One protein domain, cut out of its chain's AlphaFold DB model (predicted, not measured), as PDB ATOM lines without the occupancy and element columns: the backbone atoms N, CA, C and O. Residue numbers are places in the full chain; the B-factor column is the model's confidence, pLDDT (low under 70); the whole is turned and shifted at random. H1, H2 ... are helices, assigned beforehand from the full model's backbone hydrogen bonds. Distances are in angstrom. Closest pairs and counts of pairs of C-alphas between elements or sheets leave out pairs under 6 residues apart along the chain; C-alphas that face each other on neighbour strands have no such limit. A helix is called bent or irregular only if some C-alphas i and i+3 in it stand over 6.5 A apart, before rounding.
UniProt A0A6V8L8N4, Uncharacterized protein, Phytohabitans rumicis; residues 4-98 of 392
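AT A GLANCE: This is residues 4 to 98 of the 392 residues of an uncharacterized protein of Phytohabitans rumicis (UniProt A0A6V8L8N4). Two helical hairpins, H1 with H2 and H3 with H4, stack crosswise, and H4, nearest the middle, crosses both H1 and H2. A long link with no named element, residues 76 to 92, leads from H4 to the short H5, which packs on H4 and the first residue of H2. The printed part has 95 residues with five named helices, H1 to H5 in chain order, and no named strand: all helix. It is compact, with a radius of gyration of the C-alphas of 12.2 A, and elongated, spanning 37 by 23 by 23 A.

IN THESE COORDINATES: Find C-alpha 4 at (0.506, 19.064, -22.012); H1 runs from there to residue 16, 19.9 A, and is irregular, with C-alphas 10 and 13 7.7 A apart. H2, residues 20 to 37, covers 26.4 A with a kink of 25 degrees near residue 30. H3 is residues 42 to 57, 22.1 A, and H4 residues 63 to 75, 18.4 A. H5, residues 93 to 97, ends with C-alpha 97 at (-2.264, -4.597, -27.944).

HOW THE PARTS SIT: Look first at hairpin H1 and H2: they touch at Val 14 and Ala 23, closest C-alphas 6.4 A apart, at a shallow tilt of 15 degrees, opposite ways. H4 touches H1 about perpendicular, 81 degrees, closest C-alphas Arg 12 and Ala 64, 5.3 A. H4 touches H2 at 74 degrees, about perpendicular, closest C-alphas Glu 24 and Val 71, 6.0 A. H3 touches H2 at Arg 42 and Tyr 35, closest C-alphas 5.4 A apart. H5 is apart from H1 and H3. Every O i to N i+4 pair is within hydrogen-bond range in H3; H1 has 5 of 9, H2 12 of 14, H4 8 of 9 and H5 0 of 1, with 2 of 2 O i to N i+3 pairs.

THE WHOLE: The C-alphas of Glu 39 and Ala 89, the two farthest apart, are 38.0 A apart. The printed part has no cut, its one long link is H4 to H5, and no printed residue is under 70 in pLDDT.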
ATOM      1  N   TYR A   4       1.125  20.265 -22.584       95.38
ATOM      2  CA  TYR A   4       0.506  19.064 -22.012       95.38
ATOM      3  C   TYR A   4      -1.021  19.165 -21.904       95.38
ATOM      4  O   TYR A   4      -1.728  18.179 -22.101       95.38
ATOM      5  N   GLU A   5      -1.563  20.352 -21.617       93.81
ATOM      6  CA  GLU A   5      -3.013  20.578 -21.633       93.81
ATOM      7  C   GLU A   5      -3.588  20.514 -23.045       93.81
ATOM      8  O   GLU A   5      -4.690  19.994 -23.219       93.81
ATOM      9  N   ALA A   6      -2.844  21.001 -24.043       93.94
ATOM     10  CA  ALA A   6      -3.229  20.878 -25.444       93.94
ATOM     11  C   ALA A   6      -3.317  19.401 -25.861       93.94
ATOM     12  O   ALA A   6      -4.346  18.989 -26.397       93.94
ATOM     13  N   VAL A   7      -2.312  18.588 -25.505       95.56
ATOM     14  CA  VAL A   7      -2.316  17.130 -25.728       95.56
ATOM     15  C   VAL A   7      -3.519  16.468 -25.060       95.56
ATOM     16  O   VAL A   7      -4.273  15.760 -25.719       95.56
ATOM     17  N   LEU A   8      -3.766  16.730 -23.772       95.50
ATOM     18  CA  LEU A   8      -4.905  16.135 -23.060       95.50
ATOM     19  C   LEU A   8      -6.259  16.541 -23.654       95.50
ATOM     20  O   LEU A   8      -7.205  15.755 -23.633       95.50
ATOM     21  N   ARG A   9      -6.369  17.768 -24.174       95.00
ATOM     22  CA  ARG A   9      -7.581  18.252 -24.844       95.00
ATOM     23  C   ARG A   9      -7.785  17.585 -26.204       95.00
ATOM     24  O   ARG A   9      -8.933  17.301 -26.556       95.00
ATOM     25  N   ALA A  10      -6.708  17.372 -26.955       94.50
ATOM     26  CA  ALA A  10      -6.740  16.698 -28.247       94.50
ATOM     27  C   ALA A  10      -7.044  15.199 -28.085       94.50
ATOM     28  O   ALA A  10      -7.915  14.673 -28.766       94.50
ATOM     29  N   ALA A  11      -6.442  14.547 -27.089       94.88
ATOM     30  CA  ALA A  11      -6.637  13.132 -26.776       94.88
ATOM     31  C   ALA A  11      -7.880  12.840 -25.910       94.88
ATOM     32  O   ALA A  11      -8.001  11.755 -25.351       94.88
ATOM     33  N   ARG A  12      -8.822  13.782 -25.757       94.56
ATOM     34  CA  ARG A  12      -9.978  13.626 -24.846       94.56
ATOM     35  C   ARG A  12     -10.852  12.402 -25.153       94.56
ATOM     36  O   ARG A  12     -11.480  11.863 -24.245       94.56
ATOM     37  N   ASP A  13     -10.886  11.994 -26.419       94.38
ATOM     38  CA  ASP A  13     -11.699  10.891 -26.927       94.38
ATOM     39  C   ASP A  13     -10.856   9.629 -27.196       94.38
ATOM     40  O   ASP A  13     -11.398   8.645 -27.680       94.38
ATOM     41  N   VAL A  14      -9.565   9.606 -26.817       96.00
ATOM     42  CA  VAL A  14      -8.663   8.461 -27.062       96.00
ATOM     43  C   VAL A  14      -9.225   7.147 -26.518       96.00
ATOM     44  O   VAL A  14      -9.135   6.122 -27.171       96.00
ATOM     45  N   ALA A  15      -9.879   7.172 -25.354       92.50
ATOM     46  CA  ALA A  15     -10.450   5.974 -24.737       92.50
ATOM     47  C   ALA A  15     -11.691   5.424 -25.473       92.50
ATOM     48  O   ALA A  15     -12.204   4.380 -25.086       92.50
ATOM     49  N   LYS A  16     -12.197   6.141 -26.485       94.31
ATOM     50  CA  LYS A  16     -13.338   5.743 -27.320       94.31
ATOM     51  C   LYS A  16     -12.914   5.193 -28.683       94.31
ATOM     52  O   LYS A  16     -13.793   4.897 -29.480       94.31
ATOM     53  N   LEU A  17     -11.613   5.141 -28.966       96.19
ATOM     54  CA  LEU A  17     -11.103   4.531 -30.190       96.19
ATOM     55  C   LEU A  17     -11.358   3.026 -30.171       96.19
ATOM     56  O   LEU A  17     -11.434   2.423 -29.094       96.19
ATOM     57  N   ASP A  18     -11.476   2.451 -31.362       94.81
ATOM     58  CA  ASP A  18     -11.892   1.064 -31.540       94.81
ATOM     59  C   ASP A  18     -10.716   0.093 -31.378       94.81
ATOM     60  O   ASP A  18     -10.889  -0.986 -30.812       94.81
ATOM     61  N   CYS A  19      -9.510   0.500 -31.792       96.88
ATOM     62  CA  CYS A  19      -8.332  -0.362 -31.777       96.88
ATOM     63  C   CYS A  19      -7.034   0.340 -31.340       96.88
ATOM     64  O   CYS A  19      -6.952   1.570 -31.238       96.88
ATOM     65  N   ALA A  20      -6.000  -0.462 -31.072       97.44
ATOM     66  CA  ALA A  20      -4.686   0.019 -30.649       97.44
ATOM     67  C   ALA A  20      -3.977   0.823 -31.743       97.44
ATOM     68  O   ALA A  20      -3.368   1.846 -31.427       97.44
ATOM     69  N   LEU A  21      -4.100   0.408 -33.008       97.69
ATOM     70  CA  LEU A  21      -3.514   1.117 -34.142       97.69
ATOM     71  C   LEU A  21      -4.025   2.556 -34.234       97.69
ATOM     72  O   LEU A  21      -3.217   3.474 -34.327       97.69
ATOM     73  N   ASP A  22      -5.338   2.778 -34.119       97.38
ATOM     74  CA  ASP A  22      -5.916   4.129 -34.143       97.38
ATOM     75  C   ASP A  22      -5.383   4.992 -32.993       97.38
ATOM     76  O   ASP A  22      -5.121   6.188 -33.153       97.38
ATOM     77  N   ALA A  23      -5.201   4.389 -31.815       97.94
ATOM     78  CA  ALA A  23      -4.650   5.078 -30.657       97.94
ATOM     79  C   ALA A  23      -3.171   5.434 -30.848       97.94
ATOM     80  O   ALA A  23      -2.763   6.547 -30.510       97.94
ATOM     81  N   GLU A  24      -2.376   4.534 -31.424       98.19
ATOM     82  CA  GLU A  24      -0.981   4.784 -31.791       98.19
ATOM     83  C   GLU A  24      -0.863   5.839 -32.903       98.19
ATOM     84  O   GLU A  24      -0.010   6.719 -32.793       98.19
ATOM     85  N   MET A  25      -1.751   5.826 -33.905       97.44
ATOM     86  CA  MET A  25      -1.838   6.845 -34.961       97.44
ATOM     87  C   MET A  25      -2.189   8.229 -34.395       97.44
ATOM     88  O   MET A  25      -1.541   9.228 -34.717       97.44
ATOM     89  N   LEU A  26      -3.160   8.308 -33.477       97.69
ATOM     90  CA  LEU A  26      -3.449   9.546 -32.747       97.69
ATOM     91  C   LEU A  26      -2.227  10.006 -31.938       97.69
ATOM     92  O   LEU A  26      -1.892  11.191 -31.927       97.69
ATOM     93  N   GLY A  27      -1.571   9.076 -31.243       97.81
ATOM     94  CA  GLY A  27      -0.405   9.363 -30.420       97.81
ATOM     95  C   GLY A  27       0.764   9.920 -31.231       97.81
ATOM     96  O   GLY A  27       1.315  10.957 -30.861       97.81
ATOM     97  N   THR A  28       1.108   9.279 -32.351       97.62
ATOM     98  CA  THR A  28       2.200   9.733 -33.224       97.62
ATOM     99  C   THR A  28       1.887  11.092 -33.836       97.62
ATOM    100  O   THR A  28       2.740  11.970 -33.769       97.62
ATOM    101  N   ALA A  29       0.651  11.345 -34.278       96.69
ATOM    102  CA  ALA A  29       0.273  12.648 -34.825       96.69
ATOM    103  C   ALA A  29       0.446  13.795 -33.810       96.69
ATOM    104  O   ALA A  29       0.898  14.889 -34.159       96.69
ATOM    105  N   LEU A  30       0.143  13.548 -32.528       97.19
ATOM    106  CA  LEU A  30       0.371  14.525 -31.456       97.19
ATOM    107  C   LEU A  30       1.865  14.770 -31.208       97.19
ATOM    108  O   LEU A  30       2.271  15.916 -31.003       97.19
ATOM    109  N   LEU A  31       2.683  13.716 -31.238       97.44
ATOM    110  CA  LEU A  31       4.137  13.821 -31.089       97.44
ATOM    111  C   LEU A  31       4.803  14.444 -32.322       97.44
ATOM    112  O   LEU A  31       5.824  15.116 -32.183       97.44
ATOM    113  N   GLY A  32       4.200  14.313 -33.501       95.50
ATOM    114  CA  GLY A  32       4.714  14.887 -34.738       95.50
ATOM    115  C   GLY A  32       4.785  16.408 -34.719       95.50
ATOM    116  O   GLY A  32       5.705  16.988 -35.285       95.50
ATOM    117  N   SER A  33       3.896  17.073 -33.973       93.12
ATOM    118  CA  SER A  33       3.995  18.525 -33.754       93.12
ATOM    119  C   SER A  33       5.239  18.910 -32.943       93.12
ATOM    120  O   SER A  33       5.835  19.952 -33.194       93.12
ATOM    121  N   VAL A  34       5.645  18.077 -31.980       95.25
ATOM    122  CA  VAL A  34       6.877  18.291 -31.204       95.25
ATOM    123  C   VAL A  34       8.094  18.055 -32.092       95.25
ATOM    124  O   VAL A  34       9.004  18.877 -32.111       95.25
ATOM    125  N   TYR A  35       8.070  16.972 -32.872       94.81
ATOM    126  CA  TYR A  35       9.124  16.646 -33.829       94.81
ATOM    127  C   TYR A  35       9.330  17.753 -34.874       94.81
ATOM    128  O   TYR A  35      10.461  18.145 -35.139       94.81
ATOM    129  N   ALA A  36       8.245  18.291 -35.440       92.69
ATOM    130  CA  ALA A  36       8.303  19.312 -36.486       92.69
ATOM    131  C   ALA A  36       8.850  20.664 -36.000       92.69
ATOM    132  O   ALA A  36       9.492  21.370 -36.771       92.69
ATOM    133  N   VAL A  37       8.573  21.039 -34.746       91.62
ATOM    134  CA  VAL A  37       8.962  22.347 -34.184       91.62
ATOM    135  C   VAL A  37      10.371  22.333 -33.587       91.62
ATOM    136  O   VAL A  37      10.978  23.390 -33.442       91.62
ATOM    137  N   ALA A  38      10.902  21.164 -33.228       90.88
ATOM    138  CA  ALA A  38      12.276  21.052 -32.752       90.88
ATOM    139  C   ALA A  38      13.276  21.427 -33.866       90.88
ATOM    140  O   ALA A  38      13.116  21.013 -35.014       90.88
ATOM    141  N   GLU A  39      14.288  22.228 -33.521       84.06
ATOM    142  CA  GLU A  39      15.291  22.740 -34.471       84.06
ATOM    143  C   GLU A  39      16.378  21.694 -34.773       84.06
ATOM    144  O   GLU A  39      16.737  21.496 -35.934       84.06
ATOM    145  N   GLU A  40      16.837  20.975 -33.745       80.25
ATOM    146  CA  GLU A  40      17.855  19.917 -33.800       80.25
ATOM    147  C   GLU A  40      17.508  18.798 -32.798       80.25
ATOM    148  O   GLU A  40      16.583  18.947 -31.992       80.25
ATOM    149  N   ASP A  41      18.209  17.660 -32.881       88.12
ATOM    150  CA  ASP A  41      18.056  16.497 -31.990       88.12
ATOM    151  C   ASP A  41      16.589  16.082 -31.755       88.12
ATOM    152  O   ASP A  41      16.147  15.782 -30.643       88.12
ATOM    153  N   ARG A  42      15.789  16.056 -32.829       93.56
ATOM    154  CA  ARG A  42      14.319  15.930 -32.743       93.56
ATOM    155  C   ARG A  42      13.845  14.675 -32.025       93.56
ATOM    156  O   ARG A  42      12.831  14.704 -31.327       93.56
ATOM    157  N   ALA A  43      14.567  13.569 -32.192       91.31
ATOM    158  CA  ALA A  43      14.270  12.325 -31.491       91.31
ATOM    159  C   ALA A  43      14.386  12.489 -29.965       91.31
ATOM    160  O   ALA A  43      13.569  11.943 -29.219       91.31
ATOM    161  N   ASP A  44      15.363  13.270 -29.506       93.56
ATOM    162  CA  ASP A  44      15.594  13.551 -28.093       93.56
ATOM    163  C   ASP A  44      14.572  14.564 -27.574       93.56
ATOM    164  O   ASP A  44      13.973  14.333 -26.526       93.56
ATOM    165  N   ALA A  45      14.240  15.593 -28.361       95.56
ATOM    166  CA  ALA A  45      13.174  16.541 -28.028       95.56
ATOM    167  C   ALA A  45      11.813  15.850 -27.807       95.56
ATOM    168  O   ALA A  45      11.098  16.150 -26.847       95.56
ATOM    169  N   VAL A  46      11.457  14.879 -28.660       97.19
ATOM    170  CA  VAL A  46      10.247  14.060 -28.476       97.19
ATOM    171  C   VAL A  46      10.350  13.205 -27.208       97.19
ATOM    172  O   VAL A  46       9.382  13.128 -26.445       97.19
ATOM    173  N   ARG A  47      11.508  12.589 -26.942       97.06
ATOM    174  CA  ARG A  47      11.734  11.768 -25.740       97.06
ATOM    175  C   ARG A  47      11.581  12.579 -24.455       97.06
ATOM    176  O   ARG A  47      10.890  12.141 -23.531       97.06
ATOM    177  N   ASP A  48      12.165  13.768 -24.420       97.50
ATOM    178  CA  ASP A  48      12.099  14.686 -23.285       97.50
ATOM    179  C   ASP A  48      10.683  15.213 -23.074       97.50
ATOM    180  O   ASP A  48      10.185  15.234 -21.942       97.50
ATOM    181  N   PHE A  49       9.986  15.560 -24.161       97.88
ATOM    182  CA  PHE A  49       8.583  15.951 -24.099       97.88
ATOM    183  C   PHE A  49       7.714  14.843 -23.502       97.88
ATOM    184  O   PHE A  49       6.912  15.114 -22.604       97.88
ATOM    185  N   VAL A  50       7.876  13.596 -23.959       98.38
ATOM    186  CA  VAL A  50       7.129  12.456 -23.413       98.38
ATOM    187  C   VAL A  50       7.458  12.268 -21.934       98.38
ATOM    188  O   VAL A  50       6.535  12.194 -21.124       98.38
ATOM    189  N   GLY A  51       8.735  12.275 -21.543       98.25
ATOM    190  CA  GLY A  51       9.124  12.128 -20.138       98.25
ATOM    191  C   GLY A  51       8.522  13.215 -19.238       98.25
ATOM    192  O   GLY A  51       7.928  12.928 -18.192       98.25
ATOM    193  N   GLY A  52       8.581  14.471 -19.686       98.06
ATOM    194  CA  GLY A  52       7.957  15.601 -19.005       98.06
ATOM    195  C   GLY A  52       6.431  15.484 -18.927       98.06
ATOM    196  O   GLY A  52       5.844  15.731 -17.867       98.06
ATOM    197  N   PHE A  53       5.782  15.047 -20.009       98.12
ATOM    198  CA  PHE A  53       4.338  14.818 -20.062       98.12
ATOM    199  C   PHE A  53       3.902  13.730 -19.074       98.12
ATOM    200  O   PHE A  53       2.960  13.942 -18.299       98.12
ATOM    201  N   LEU A  54       4.592  12.584 -19.051       97.88
ATOM    202  CA  LEU A  54       4.297  11.470 -18.146       97.88
ATOM    203  C   LEU A  54       4.407  11.905 -16.675       97.88
ATOM    204  O   LEU A  54       3.510  11.619 -15.871       97.88
ATOM    205  N   ALA A  55       5.459  12.651 -16.329       97.25
ATOM    206  CA  ALA A  55       5.668  13.173 -14.980       97.25
ATOM    207  C   ALA A  55       4.583  14.190 -14.579       97.25
ATOM    208  O   ALA A  55       3.940  14.046 -13.529       97.25
ATOM    209  N   ALA A  56       4.326  15.185 -15.435       96.75
ATOM    210  CA  ALA A  56       3.389  16.275 -15.166       96.75
ATOM    211  C   ALA A  56       1.927  15.810 -15.080       96.75
ATOM    212  O   ALA A  56       1.122  16.387 -14.343       96.75
ATOM    213  N   THR A  57       1.567  14.750 -15.806       95.62
ATOM    214  CA  THR A  57       0.195  14.221 -15.849       95.62
ATOM    215  C   THR A  57      -0.031  13.019 -14.930       95.62
ATOM    216  O   THR A  57      -1.157  12.535 -14.821       95.62
ATOM    217  N   SER A  58       0.989  12.592 -14.174       93.75
ATOM    218  CA  SER A  58       0.962  11.415 -13.289       93.75
ATOM    219  C   SER A  58      -0.229  11.358 -12.319       93.75
ATOM    220  O   SER A  58      -0.791  10.287 -12.069       93.75
ATOM    221  N   ARG A  59      -0.645  12.518 -11.790       92.31
ATOM    222  CA  ARG A  59      -1.763  12.659 -10.842       92.31
ATOM    223  C   ARG A  59      -3.136  12.766 -11.509       92.31
ATOM    224  O   ARG A  59      -4.140  12.653 -10.810       92.31
ATOM    225  N   ARG A  60      -3.215  12.971 -12.830       91.62
ATOM    226  CA  ARG A  60      -4.494  13.043 -13.554       91.62
ATOM    227  C   ARG A  60      -5.032  11.628 -13.780       91.62
ATOM    228  O   ARG A  60      -4.366  10.779 -14.367       91.62
ATOM    229  N   ARG A  61      -6.239  11.371 -13.268       90.44
ATOM    230  CA  ARG A  61      -6.875  10.039 -13.242       90.44
ATOM    231  C   ARG A  61      -8.038   9.885 -14.225       90.44
ATOM    232  O   ARG A  61      -8.759   8.901 -14.143       90.44
ATOM    233  N   THR A  62      -8.250  10.848 -15.118       92.38
ATOM    234  CA  THR A  62      -9.263  10.706 -16.171       92.38
ATOM    235  C   THR A  62      -8.858   9.588 -17.131       92.38
ATOM    236  O   THR A  62      -7.664   9.434 -17.394       92.38
ATOM    237  N   ALA A  63      -9.835   8.857 -17.681       92.38
ATOM    238  CA  ALA A  63      -9.586   7.776 -18.641       92.38
ATOM    239  C   ALA A  63      -8.680   8.238 -19.793       92.38
ATOM    240  O   ALA A  63      -7.639   7.642 -20.037       92.38
ATOM    241  N   ALA A  64      -8.989   9.387 -20.402       93.19
ATOM    242  CA  ALA A  64      -8.168   9.963 -21.465       93.19
ATOM    243  C   ALA A  64      -6.706  10.204 -21.043       93.19
ATOM    244  O   ALA A  64      -5.793   9.891 -21.800       93.19
ATOM    245  N   ALA A  65      -6.464  10.718 -19.828       94.56
ATOM    246  CA  ALA A  65      -5.112  11.000 -19.344       94.56
ATOM    247  C   ALA A  65      -4.330   9.733 -18.970       94.56
ATOM    248  O   ALA A  65      -3.106   9.725 -19.062       94.56
ATOM    249  N   THR A  66      -4.987   8.673 -18.498       95.38
ATOM    250  CA  THR A  66      -4.323   7.376 -18.295       95.38
ATOM    251  C   THR A  66      -4.010   6.720 -19.634       95.38
ATOM    252  O   THR A  66      -2.864   6.361 -19.865       95.38
ATOM    253  N   THR A  67      -4.979   6.685 -20.549       96.44
ATOM    254  CA  THR A  67      -4.848   6.014 -21.843       96.44
ATOM    255  C   THR A  67      -3.801   6.675 -22.741       96.44
ATOM    256  O   THR A  67      -2.948   5.979 -23.277       96.44
ATOM    257  N   ILE A  68      -3.773   8.009 -22.862       97.44
ATOM    258  CA  ILE A  68      -2.756   8.669 -23.702       97.44
ATOM    259  C   ILE A  68      -1.331   8.497 -23.155       97.44
ATOM    260  O   ILE A  68      -0.375   8.478 -23.924       97.44
ATOM    261  N   ARG A  69      -1.164   8.335 -21.834       97.50
ATOM    262  CA  ARG A  69       0.146   8.014 -21.250       97.50
ATOM    263  C   ARG A  69       0.605   6.614 -21.635       97.50
ATOM    264  O   ARG A  69       1.788   6.445 -21.898       97.50
ATOM    265  N   GLU A  70      -0.306   5.642 -21.661       97.62
ATOM    266  CA  GLU A  70      -0.011   4.280 -22.128       97.62
ATOM    267  C   GLU A  70       0.402   4.297 -23.606       97.62
ATOM    268  O   GLU A  70       1.445   3.748 -23.947       97.62
ATOM    269  N   VAL A  71      -0.329   5.032 -24.453       98.19
ATOM    270  CA  VAL A  71       0.020   5.228 -25.871       98.19
ATOM    271  C   VAL A  71       1.410   5.856 -26.029       98.19
ATOM    272  O   VAL A  71       2.245   5.334 -26.762       98.19
ATOM    273  N   PHE A  72       1.699   6.959 -25.332       98.44
ATOM    274  CA  PHE A  72       3.006   7.622 -25.434       98.44
ATOM    275  C   PHE A  72       4.152   6.755 -24.906       98.44
ATOM    276  O   PHE A  72       5.231   6.764 -25.491       98.44
ATOM    277  N   ALA A  73       3.926   5.991 -23.834       97.69
ATOM    278  CA  ALA A  73       4.920   5.055 -23.319       97.69
ATOM    279  C   ALA A  73       5.205   3.907 -24.300       97.69
ATOM    280  O   ALA A  73       6.348   3.472 -24.391       97.69
ATOM    281  N   ALA A  74       4.198   3.447 -25.051       97.12
ATOM    282  CA  ALA A  74       4.378   2.430 -26.087       97.12
ATOM    283  C   ALA A  74       5.110   2.975 -27.329       97.12
ATOM    284  O   ALA A  74       5.977   2.299 -27.876       97.12
ATOM    285  N   LEU A  75       4.801   4.206 -27.754       97.94
ATOM    286  CA  LEU A  75       5.454   4.853 -28.901       97.94
ATOM    287  C   LEU A  75       6.901   5.271 -28.607       97.94
ATOM    288  O   LEU A  75       7.744   5.248 -29.502       97.94
ATOM    289  N   VAL A  76       7.193   5.675 -27.367       97.62
ATOM    290  CA  VAL A  76       8.509   6.183 -26.955       97.62
ATOM    291  C   VAL A  76       8.966   5.476 -25.670       97.62
ATOM    292  O   VAL A  76       9.026   6.096 -24.604       97.62
ATOM    293  N   PRO A  77       9.306   4.173 -25.744       96.00
ATOM    294  CA  PRO A  77       9.639   3.364 -24.567       96.00
ATOM    295  C   PRO A  77      10.906   3.834 -23.840       96.00
ATOM    296  O   PRO A  77      11.045   3.619 -22.637       96.00
ATOM    297  N   GLU A  78      11.798   4.533 -24.545       95.12
ATOM    298  CA  GLU A  78      13.034   5.100 -23.992       95.12
ATOM    299  C   GLU A  78      12.803   6.387 -23.176       95.12
ATOM    300  O   GLU A  78      13.730   6.907 -22.555       95.12
ATOM    301  N   ALA A  79      11.589   6.950 -23.176       97.31
ATOM    302  CA  ALA A  79      11.299   8.160 -22.417       97.31
ATOM    303  C   ALA A  79      11.301   7.912 -20.902       97.31
ATOM    304  O   ALA A  79      10.822   6.892 -20.398       97.31
ATOM    305  N   SER A  80      11.786   8.898 -20.144       97.81
ATOM    306  CA  SER A  80      11.818   8.820 -18.682       97.81
ATOM    307  C   SER A  80      10.417   8.582 -18.108       97.81
ATOM    308  O   SER A  80       9.479   9.336 -18.361       97.81
ATOM    309  N   GLY A  81      10.266   7.513 -17.324       96.19
ATOM    310  CA  GLY A  81       8.992   7.128 -16.717       96.19
ATOM    311  C   GLY A  81       8.063   6.289 -17.602       96.19
ATOM    312  O   GLY A  81       7.050   5.829 -17.076       96.19
ATOM    313  N   ALA A  82       8.400   6.020 -18.872       96.88
ATOM    314  CA  ALA A  82       7.595   5.175 -19.764       96.88
ATOM    315  C   ALA A  82       7.394   3.763 -19.186       96.88
ATOM    316  O   ALA A  82       6.261   3.325 -19.002       96.88
ATOM    317  N   ALA A  83       8.475   3.110 -18.745       95.50
ATOM    318  CA  ALA A  83       8.427   1.788 -18.109       95.50
ATOM    319  C   ALA A  83       7.633   1.742 -16.782       95.50
ATOM    320  O   ALA A  83       7.272   0.668 -16.306       95.50
ATOM    321  N   ALA A  84       7.370   2.896 -16.156       94.81
ATOM    322  CA  ALA A  84       6.596   2.993 -14.917       94.81
ATOM    323  C   ALA A  84       5.100   3.257 -15.159       94.81
ATOM    324  O   ALA A  84       4.318   3.270 -14.198       94.81
ATOM    325  N   VAL A  85       4.688   3.490 -16.411       95.12
ATOM    326  CA  VAL A  85       3.280   3.665 -16.764       95.12
ATOM    327  C   VAL A  85       2.553   2.342 -16.543       95.12
ATOM    328  O   VAL A  85       2.935   1.295 -17.052       95.12
ATOM    329  N   LYS A  86       1.503   2.395 -15.723       89.06
ATOM    330  CA  LYS A  86       0.651   1.247 -15.416       89.06
ATOM    331  C   LYS A  86      -0.681   1.401 -16.119       89.06
ATOM    332  O   LYS A  86      -1.187   2.520 -16.211       89.06
ATOM    333  N   ARG A  87      -1.269   0.260 -16.470       88.00
ATOM    334  CA  ARG A  87      -2.617   0.178 -17.019       88.00
ATOM    335  C   ARG A  87      -3.627   0.920 -16.144       88.00
ATOM    336  O   ARG A  87      -3.677   0.733 -14.922       88.00
ATOM    337  N   GLY A  88      -4.421   1.779 -16.768       85.75
ATOM    338  CA  GLY A  88      -5.516   2.489 -16.126       85.75
ATOM    339  C   GLY A  88      -6.661   1.552 -15.733       85.75
ATOM    340  O   GLY A  88      -6.977   0.598 -16.432       85.75
ATOM    341  N   ALA A  89      -7.356   1.859 -14.635       86.19
ATOM    342  CA  ALA A  89      -8.521   1.076 -14.197       86.19
ATOM    343  C   ALA A  89      -9.707   1.121 -15.186       86.19
ATOM    344  O   ALA A  89     -10.597   0.285 -15.118       86.19
ATOM    345  N   GLN A  90      -9.725   2.119 -16.074       86.44
ATOM    346  CA  GLN A  90     -10.721   2.308 -17.135       86.44
ATOM    347  C   GLN A  90     -10.077   2.171 -18.525       86.44
ATOM    348  O   GLN A  90     -10.554   2.769 -19.486       86.44
ATOM    349  N   ALA A  91      -8.945   1.467 -18.614       87.06
ATOM    350  CA  ALA A  91      -8.236   1.277 -19.868       87.06
ATOM    351  C   ALA A  91      -9.094   0.449 -20.843       87.06
ATOM    352  O   ALA A  91      -9.611  -0.600 -20.446       87.06
ATOM    353  N   PRO A  92      -9.252   0.893 -22.102       92.81
ATOM    354  CA  PRO A  92      -9.922   0.099 -23.126       92.81
ATOM    355  C   PRO A  92      -9.246  -1.265 -23.347       92.81
ATOM    356  O   PRO A  92      -8.038  -1.378 -23.119       92.81
ATOM    357  N   PRO A  93      -9.964  -2.296 -23.829       91.62
ATOM    358  CA  PRO A  93      -9.391  -3.625 -24.075       91.62
ATOM    359  C   PRO A  93      -8.161  -3.602 -24.991       91.62
ATOM    360  O   PRO A  93      -7.162  -4.249 -24.688       91.62
ATOM    361  N   TRP A  94      -8.182  -2.765 -26.033       95.69
ATOM    362  CA  TRP A  94      -7.083  -2.614 -26.988       95.69
ATOM    363  C   TRP A  94      -5.767  -2.117 -26.382       95.69
ATOM    364  O   TRP A  94      -4.723  -2.248 -27.009       95.69
ATOM    365  N   THR A  95      -5.764  -1.584 -25.156       95.38
ATOM    366  CA  THR A  95      -4.518  -1.148 -24.495       95.38
ATOM    367  C   THR A  95      -3.504  -2.278 -24.319       95.38
ATOM    368  O   THR A  95      -2.306  -2.010 -24.333       95.38
ATOM    369  N   ASP A  96      -3.958  -3.533 -24.237       93.38
ATOM    370  CA  ASP A  96      -3.073  -4.706 -24.179       93.38
ATOM    371  C   ASP A  96      -2.340  -4.978 -25.501       93.38
ATOM    372  O   ASP A  96      -1.338  -5.685 -25.509       93.38
ATOM    373  N   GLN A  97      -2.828  -4.414 -26.608       96.06
ATOM    374  CA  GLN A  97      -2.264  -4.597 -27.944       96.06
ATOM    375  C   GLN A  97      -1.267  -3.490 -28.325       96.06
ATOM    376  O   GLN A  97      -0.610  -3.591 -29.358       96.06
ATOM    377  N   LEU A  98      -1.111  -2.438 -27.508       96.44
ATOM    378  CA  LEU A  98      -0.192  -1.332 -27.800       96.44
ATOM    379  C   LEU A  98       1.245  -1.836 -27.997       96.44
ATOM    380  O   LEU A  98       1.823  -2.483 -27.120       96.44
TER     381      LEU A  98